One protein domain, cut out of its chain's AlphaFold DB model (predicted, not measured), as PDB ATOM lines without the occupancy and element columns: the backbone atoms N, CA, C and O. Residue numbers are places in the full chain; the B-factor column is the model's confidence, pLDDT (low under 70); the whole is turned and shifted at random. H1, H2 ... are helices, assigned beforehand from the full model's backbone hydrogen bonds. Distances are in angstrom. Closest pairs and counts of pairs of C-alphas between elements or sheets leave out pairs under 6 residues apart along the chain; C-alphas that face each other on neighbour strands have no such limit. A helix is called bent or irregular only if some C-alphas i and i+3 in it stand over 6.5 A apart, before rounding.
ATOM      1  N   GLU A 407      18.474  53.751 -41.992       80.25
ATOM      2  CA  GLU A 407      18.549  54.370 -40.661       80.25
ATOM      3  C   GLU A 407      18.314  53.333 -39.554       80.25
ATOM      4  O   GLU A 407      19.100  53.230 -38.605       80.25
ATOM      5  N   GLN A 408      17.283  52.493 -39.705       82.31
ATOM      6  CA  GLN A 408      17.008  51.408 -38.766       82.31
ATOM      7  C   GLN A 408      18.180  50.413 -38.695       82.31
ATOM      8  O   GLN A 408      18.621  50.075 -37.591       82.31
ATOM      9  N   LEU A 409      18.724  49.985 -39.837       81.94
ATOM     10  CA  LEU A 409      19.854  49.053 -39.916       81.94
ATOM     11  C   LEU A 409      21.143  49.663 -39.341       81.94
ATOM     12  O   LEU A 409      21.842  48.999 -38.577       81.94
ATOM     13  N   SER A 410      21.417  50.942 -39.612       84.69
ATOM     14  CA  SER A 410      22.518  51.703 -39.004       84.69
ATOM     15  C   SER A 410      22.391  51.744 -37.476       84.69
ATOM     16  O   SER A 410      23.334  51.402 -36.757       84.69
ATOM     17  N   SER A 411      21.193  52.035 -36.955       83.56
ATOM     18  CA  SER A 411      20.940  52.033 -35.506       83.56
ATOM     19  C   SER A 411      21.134  50.646 -34.867       83.56
ATOM     20  O   SER A 411      21.639  50.543 -33.746       83.56
ATOM     21  N   GLN A 412      20.789  49.567 -35.582       83.19
ATOM     22  CA  GLN A 412      21.021  48.191 -35.135       83.19
ATOM     23  C   GLN A 412      22.511  47.828 -35.143       83.19
ATOM     24  O   GLN A 412      22.990  47.262 -34.159       83.19
ATOM     25  N   LEU A 413      23.251  48.197 -36.195       82.75
ATOM     26  CA  LEU A 413      24.702  47.998 -36.282       82.75
ATOM     27  C   LEU A 413      25.454  48.752 -35.178       82.75
ATOM     28  O   LEU A 413      26.348  48.190 -34.550       82.75
ATOM     29  N   LEU A 414      25.072  49.996 -34.880       84.06
ATOM     30  CA  LEU A 414      25.684  50.758 -33.787       84.06
ATOM     31  C   LEU A 414      25.460  50.083 -32.422       84.06
ATOM     32  O   LEU A 414      26.395  50.003 -31.621       84.06
ATOM     33  N   ARG A 415      24.265  49.525 -32.172       79.62
ATOM     34  CA  ARG A 415      23.972  48.764 -30.942       79.62
ATOM     35  C   ARG A 415      24.779  47.466 -30.846       79.62
ATOM     36  O   ARG A 415      25.329  47.183 -29.782       79.62
ATOM     37  N   THR A 416      24.883  46.681 -31.919       78.75
ATOM     38  CA  THR A 416      25.663  45.428 -31.896       78.75
ATOM     39  C   THR A 416      27.163  45.696 -31.772       78.75
ATOM     40  O   THR A 416      27.833  45.040 -30.976       78.75
ATOM     41  N   VAL A 417      27.695  46.720 -32.449       80.62
ATOM     42  CA  VAL A 417      29.101  47.141 -32.302       80.62
ATOM     43  C   VAL A 417      29.405  47.631 -30.880       80.62
ATOM     44  O   VAL A 417      30.478  47.323 -30.357       80.62
ATOM     45  N   GLN A 418      28.479  48.328 -30.208       77.69
ATOM     46  CA  GLN A 418      28.636  48.672 -28.785       77.69
ATOM     47  C   GLN A 418      28.709  47.426 -27.886       77.69
ATOM     48  O   GLN A 418      29.579  47.360 -27.017       77.69
ATOM     49  N   GLN A 419      27.859  46.417 -28.115       72.25
ATOM     50  CA  GLN A 419      27.906  45.156 -27.359       72.25
ATOM     51  C   GLN A 419      29.225  44.394 -27.565       72.25
ATOM     52  O   GLN A 419      29.766  43.842 -26.607       72.25
ATOM     53  N   VAL A 420      29.772  44.402 -28.786       74.44
ATOM     54  CA  VAL A 420      31.067  43.776 -29.102       74.44
ATOM     55  C   VAL A 420      32.233  44.551 -28.473       74.44
ATOM     56  O   VAL A 420      33.121  43.931 -27.890       74.44
ATOM     57  N   LYS A 421      32.220  45.894 -28.498       72.31
ATOM     58  CA  LYS A 421      33.263  46.727 -27.861       72.31
ATOM     59  C   LYS A 421      33.377  46.533 -26.342       72.31
ATOM     60  O   LYS A 421      34.451  46.767 -25.799       72.31
ATOM     61  N   GLY A 422      32.301  46.126 -25.665       68.12
ATOM     62  CA  GLY A 422      32.284  45.852 -24.221       68.12
ATOM     63  C   GLY A 422      32.495  44.382 -23.829       68.12
ATOM     64  O   GLY A 422      32.349  44.042 -22.654       68.12
ATOM     65  N   ALA A 423      32.770  43.484 -24.779       73.75
ATOM     66  CA  ALA A 423      32.822  42.049 -24.515       73.75
ATOM     67  C   ALA A 423      34.169  41.591 -23.917       73.75
ATOM     68  O   ALA A 423      35.242  41.971 -24.373       73.75
ATOM     69  N   GLN A 424      34.104  40.702 -22.917       75.06
ATOM     70  CA  GLN A 424      35.282  40.036 -22.344       75.06
ATOM     71  C   GLN A 424      36.021  39.189 -23.404       75.06
ATOM     72  O   GLN A 424      35.351  38.606 -24.263       75.06
ATOM     73  N   PRO A 425      37.362  39.027 -23.331       77.38
ATOM     74  CA  PRO A 425      38.152  38.381 -24.389       77.38
ATOM     75  C   PRO A 425      37.668  36.982 -24.794       77.38
ATOM     76  O   PRO A 425      37.645  36.658 -25.978       77.38
ATOM     77  N   TRP A 426      37.205  36.178 -23.831       78.00
ATOM     78  CA  TRP A 426      36.679  34.833 -24.093       78.00
ATOM     79  C   TRP A 426      35.372  34.836 -24.906       78.00
ATOM     80  O   TRP A 426      35.108  33.907 -25.663       78.00
ATOM     81  N   ARG A 427      34.549  35.890 -24.791       77.94
ATOM     82  CA  ARG A 427      33.323  36.039 -25.594       77.94
ATOM     83  C   ARG A 427      33.658  36.392 -27.037       77.94
ATOM     84  O   ARG A 427      33.017  35.877 -27.946       77.94
ATOM     85  N   LEU A 428      34.679  37.227 -27.241       77.50
ATOM     86  CA  LEU A 428      35.178  37.564 -28.574       77.50
ATOM     87  C   LEU A 428      35.775  36.331 -29.265       77.50
ATOM     88  O   LEU A 428      35.452  36.080 -30.424       77.50
ATOM     89  N   SER A 429      36.562  35.511 -28.560       76.88
ATOM     90  CA  SER A 429      37.081  34.260 -29.130       76.88
ATOM     91  C   SER A 429      35.988  33.215 -29.385       76.88
ATOM     92  O   SER A 429      36.051  32.539 -30.409       76.88
ATOM     93  N   ALA A 430      34.944  33.128 -28.553       76.56
ATOM     94  CA  ALA A 430      33.779  32.281 -28.831       76.56
ATOM     95  C   ALA A 430      32.970  32.762 -30.059       76.56
ATOM     96  O   ALA A 430      32.556  31.947 -30.886       76.56
ATOM     97  N   MET A 431      32.787  34.078 -30.232       76.12
ATOM     98  CA  MET A 431      32.146  34.655 -31.426       76.12
ATOM     99  C   MET A 431      32.969  34.404 -32.699       76.12
ATOM    100  O   MET A 431      32.412  33.984 -33.715       76.12
ATOM    101  N   LEU A 432      34.291  34.593 -32.640       77.88
ATOM    102  CA  LEU A 432      35.203  34.299 -33.752       77.88
ATOM    103  C   LEU A 432      35.242  32.799 -34.082       77.88
ATOM    104  O   LEU A 432      35.203  32.438 -35.255       77.88
ATOM    105  N   ALA A 433      35.233  31.920 -33.079       79.06
ATOM    106  CA  ALA A 433      35.120  30.475 -33.282       79.06
ATOM    107  C   ALA A 433      33.799  30.080 -33.968       79.06
ATOM    108  O   ALA A 433      33.788  29.208 -34.835       79.06
ATOM    109  N   GLY A 434      32.695  30.760 -33.634       76.00
ATOM    110  CA  GLY A 434      31.418  30.614 -34.337       76.00
ATOM    111  C   GLY A 434      31.472  31.065 -35.802       76.00
ATOM    112  O   GLY A 434      30.879  30.410 -36.657       76.00
ATOM    113  N   TYR A 435      32.209  32.139 -36.101       77.19
ATOM    114  CA  TYR A 435      32.379  32.673 -37.459       77.19
ATOM    115  C   TYR A 435      33.308  31.814 -38.335       77.19
ATOM    116  O   TYR A 435      32.976  31.516 -39.481       77.19
ATOM    117  N   HIS A 436      34.446  31.364 -37.797       74.75
ATOM    118  CA  HIS A 436      35.439  30.566 -38.530       74.75
ATOM    119  C   HIS A 436      35.061  29.080 -38.705       74.75
ATOM    120  O   HIS A 436      35.789  28.326 -39.351       74.75
ATOM    121  N   GLY A 437      33.901  28.654 -38.197       73.12
ATOM    122  CA  GLY A 437      33.277  27.378 -38.546       73.12
ATOM    123  C   GLY A 437      33.638  26.192 -37.643       73.12
ATOM    124  O   GLY A 437      34.214  26.329 -36.565       73.12
ATOM    125  N   ARG A 438      33.232  24.988 -38.078       68.00
ATOM    126  CA  ARG A 438      33.097  23.800 -37.204       68.00
ATOM    127  C   ARG A 438      34.367  23.413 -36.440       68.00
ATOM    128  O   ARG A 438      34.258  22.908 -35.333       68.00
ATOM    129  N   GLU A 439      35.554  23.620 -37.000       72.31
ATOM    130  CA  GLU A 439      36.813  23.168 -36.389       72.31
ATOM    131  C   GLU A 439      37.201  23.994 -35.156       72.31
ATOM    132  O   GLU A 439      37.496  23.428 -34.107       72.31
ATOM    133  N   GLN A 440      37.114  25.325 -35.255       75.06
ATOM    134  CA  GLN A 440      37.380  26.267 -34.156       75.06
ATOM    135  C   GLN A 440      36.308  26.200 -33.056       75.06
ATOM    136  O   GLN A 440      36.533  26.640 -31.931       75.06
ATOM    137  N   ARG A 441      35.139  25.634 -33.377       79.88
ATOM    138  CA  ARG A 441      34.007  25.453 -32.469       79.88
ATOM    139  C   ARG A 441      34.109  24.180 -31.610       79.88
ATOM    140  O   ARG A 441      33.674  24.219 -30.461       79.88
ATOM    141  N   LYS A 442      34.769  23.112 -32.091       78.69
ATOM    142  CA  LYS A 442      34.991  21.852 -31.340       78.69
ATOM    143  C   LYS A 442      35.564  22.053 -29.919       78.69
ATOM    144  O   LYS A 442      35.051  21.410 -29.013       78.69
ATOM    145  N   PRO A 443      36.565  22.923 -29.656       79.88
ATOM    146  CA  PRO A 443      37.073  23.141 -28.296       79.88
ATOM    147  C   PRO A 443      36.026  23.731 -27.342       79.88
ATOM    148  O   PRO A 443      36.007  23.377 -26.170       79.88
ATOM    149  N   TRP A 444      35.139  24.597 -27.844       83.12
ATOM    150  CA  TRP A 444      34.049  25.182 -27.060       83.12
ATOM    151  C   TRP A 444      32.903  24.192 -26.842       83.12
ATOM    152  O   TRP A 444      32.331  24.161 -25.759       83.12
ATOM    153  N   GLU A 445      32.595  23.353 -27.831       82.56
ATOM    154  CA  GLU A 445      31.617  22.266 -27.680       82.56
ATOM    155  C   GLU A 445      32.123  21.176 -26.725       82.56
ATOM    156  O   GLU A 445      31.363  20.719 -25.880       82.56
ATOM    157  N   ASN A 446      33.417  20.842 -26.764       83.19
ATOM    158  CA  ASN A 446      34.050  19.962 -25.780       83.19
ATOM    159  C   ASN A 446      34.083  20.596 -24.380       83.19
ATOM    160  O   ASN A 446      33.884  19.890 -23.400       83.19
ATOM    161  N   LEU A 447      34.311  21.911 -24.262       84.19
ATOM    162  CA  LEU A 447      34.229  22.614 -22.976       84.19
ATOM    163  C   LEU A 447      32.808  22.550 -22.398       84.19
ATOM    164  O   LEU A 447      32.660  22.294 -21.209       84.19
ATOM    165  N   LEU A 448      31.780  22.755 -23.228       86.25
ATOM    166  CA  LEU A 448      30.381  22.604 -22.817       86.25
ATOM    167  C   LEU A 448      30.082  21.159 -22.402       86.25
ATOM    168  O   LEU A 448      29.582  20.955 -21.306       86.25
ATOM    169  N   ALA A 449      30.494  20.167 -23.196       85.19
ATOM    170  CA  ALA A 449      30.329  18.756 -22.851       85.19
ATOM    171  C   ALA A 449      31.045  18.374 -21.540       85.19
ATOM    172  O   ALA A 449      30.487  17.627 -20.751       85.19
ATOM    173  N   LEU A 450      32.233  18.924 -21.263       84.69
ATOM    174  CA  LEU A 450      32.942  18.726 -19.991       84.69
ATOM    175  C   LEU A 450      32.252  19.423 -18.808       84.69
ATOM    176  O   LEU A 450      32.309  18.913 -17.692       84.69
ATOM    177  N   ILE A 451      31.613  20.576 -19.028       85.88
ATOM    178  CA  ILE A 451      30.789  21.248 -18.009       85.88
ATOM    179  C   ILE A 451      29.539  20.411 -17.720       85.88
ATOM    180  O   ILE A 451      29.221  20.193 -16.552       85.88
ATOM    181  N   ASP A 452      28.876  19.906 -18.762       87.19
ATOM    182  CA  ASP A 452      27.693  19.054 -18.645       87.19
ATOM    183  C   ASP A 452      28.043  17.709 -17.983       87.19
ATOM    184  O   ASP A 452      27.357  17.308 -17.051       87.19
ATOM    185  N   GLU A 453      29.148  17.049 -18.358       84.31
ATOM    186  CA  GLU A 453      29.649  15.830 -17.697       84.31
ATOM    187  C   GLU A 453      30.031  16.077 -16.232       84.31
ATOM    188  O   GLU A 453      29.676  15.278 -15.364       84.31
ATOM    189  N   ALA A 454      30.713  17.186 -15.923       83.00
ATOM    190  CA  ALA A 454      31.038  17.547 -14.544       83.00
ATOM    191  C   ALA A 454      29.774  17.810 -13.712       83.00
ATOM    192  O   ALA A 454      29.715  17.418 -12.543       83.00
ATOM    193  N   TRP A 455      28.750  18.422 -14.312       83.94
ATOM    194  CA  TRP A 455      27.450  18.631 -13.681       83.94
ATOM    195  C   TRP A 455      26.696  17.312 -13.475       83.94
ATOM    196  O   TRP A 455      26.205  17.058 -12.379       83.94
ATOM    197  N   ASP A 456      26.682  16.423 -14.470       81.62
ATOM    198  CA  ASP A 456      26.080  15.088 -14.385       81.62
ATOM    199  C   ASP A 456      26.766  14.221 -13.316       81.62
ATOM    200  O   ASP A 456      26.101  13.514 -12.555       81.62
ATOM    201  N   CYS A 457      28.098  14.284 -13.221       78.38
ATOM    202  CA  CYS A 457      28.869  13.647 -12.154       78.38
ATOM    203  C   CYS A 457      28.555  14.256 -10.781       78.38
ATOM    204  O   CYS A 457      28.403  13.507  -9.813       78.38
ATOM    205  N   TYR A 458      28.409  15.579 -10.680       76.50
ATOM    206  CA  TYR A 458      27.999  16.249  -9.443       76.50
ATOM    207  C   TYR A 458      26.575  15.846  -9.020       76.50
ATOM    208  O   TYR A 458      26.364  15.461  -7.873       76.50
ATOM    209  N   SER A 459      25.607  15.830  -9.940       76.50
ATOM    210  CA  SER A 459      24.227  15.412  -9.654       76.50
ATOM    211  C   SER A 459      24.107  13.926  -9.300       76.50
ATOM    212  O   SER A 459      23.358  13.589  -8.389       76.50
ATOM    213  N   LYS A 460      24.872  13.033  -9.944       75.12
ATOM    214  CA  LYS A 460      24.901  11.600  -9.582       75.12
ATOM    215  C   LYS A 460      25.604  11.355  -8.246       75.12
ATOM    216  O   LYS A 460      25.179  10.499  -7.478       75.12
ATOM    217  N   SER A 461      26.663  12.108  -7.944       66.75
ATOM    218  CA  SER A 461      27.358  11.997  -6.655       66.75
ATOM    219  C   SER A 461      26.618  12.684  -5.506       66.75
ATOM    220  O   SER A 461      26.812  12.260  -4.371       66.75
ATOM    221  N   GLN A 462      25.730  13.659  -5.754       70.06
ATOM    222  CA  GLN A 462      24.871  14.248  -4.715       70.06
ATOM    223  C   GLN A 462      24.060  13.186  -3.962       70.06
ATOM    224  O   GLN A 462      23.979  13.251  -2.739       70.06
ATOM    225  N   GLU A 463      23.507  12.191  -4.660       65.06
ATOM    226  CA  GLU A 463      22.729  11.121  -4.024       65.06
ATOM    227  C   GLU A 463      23.613  10.269  -3.092       65.06
ATOM    228  O   GLU A 463      23.216   9.975  -1.966       65.06
ATOM    229  N   SER A 464      24.864   9.994  -3.479       62.06
ATOM    230  CA  SER A 464      25.860   9.328  -2.624       62.06
ATOM    231  C   SER A 464      26.354  10.204  -1.464       62.06
ATOM    232  O   SER A 464      26.540   9.697  -0.359       62.06
ATOM    233  N   PHE A 465      26.548  11.510  -1.679       65.12
ATOM    234  CA  PHE A 465      26.929  12.462  -0.626       65.12
ATOM    235  C   PHE A 465      25.840  12.575   0.448       65.12
ATOM    236  O   PHE A 465      26.163  12.604   1.632       65.12
ATOM    237  N   VAL A 466      24.565  12.593   0.045       66.81
ATOM    238  CA  VAL A 466      23.415  12.657   0.961       66.81
ATOM    239  C   VAL A 466      23.146  11.308   1.645       66.81
ATOM    240  O   VAL A 466      22.783  11.298   2.817       66.81
ATOM    241  N   CYS A 467      23.341  10.173   0.963       58.62
ATOM    242  CA  CYS A 467      23.085   8.848   1.548       58.62
ATOM    243  C   CYS A 467      24.216   8.305   2.438       58.62
ATOM    244  O   CYS A 467      23.953   7.437   3.272       58.62
TER     245      CYS A 467
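What this domain is: This is residues 407 to 467 of the 561 residues of the protein "AAA domain-containing protein" of Acidobacteria bacterium (UniProt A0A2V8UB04). The longest helix, H3, sticks out as a long arm with residues 445 to 467, and near its first residues it makes a corner with the short helix H2; from the other end of H2, helix H1 sticks out as a second arm with residues 407 to 419. The three helices form an open zigzag, joined near their ends, with no common core, and the two arms make the length. The printed part has 61 residues with three named helices, in the order H1, H2, H3 along the chain, and no named strand; the class is all helix. The whole is extended, with a radius of gyration of the C-alphas of 18.5 A, and the C-alphas span 62 by 27 by 19 A.

How they stand to each other: H3, residues 438 to 467, touches H2, residues 425 to 435, with its residues 440 to 444 alone. The closest C-alphas of the two are those of Gln 440 and Ala 433, 4.9 A apart. Their lines stand at a steep tilt of 60 degrees, and they run opposite ways. H1, residues 407 to 421, is close to H2 but not clearly touching it, with 1 pair of C-alphas within 8 A, those of Val 420 and Leu 428, 7.5 A apart. H1 and H2 run opposite ways at a steep tilt of 52 degrees. H1 and H3 are apart. In the backbones of H1 and H2 every O i to N i+4 pair is within hydrogen-bond range; in H3 it is 22 of 26.

Where its parts are: H3 has 30 residues and measures 42.7 A from its first C-alpha, that of Arg 438 at (33.097, 23.800, -37.204), to its last, that of Cys 467 at (23.085, 8.848, 1.548). It is irregular, but only just: C-alphas 440 and 443 are 6.6 A apart, and its line is a rough one. H2 has 11 residues and measures 15.4 A from the C-alpha of Pro 425 to that of Tyr 435. H1 has 15 residues and measures 20.9 A, beginning with C-alpha 407 at (18.549, 54.370, -40.661).

The domain as a whole: The two C-alphas farthest apart are those of Glu 407 and Cys 467, 62.2 A. The printed part has no cut. The links are tight, with 3 residues between H1 and H2 and 2 between H2 and H3. The mean pLDDT of the printed part is 77.4, and the model's confidence is low, under 70, at residues 422, 438, 461 and 463 to 467.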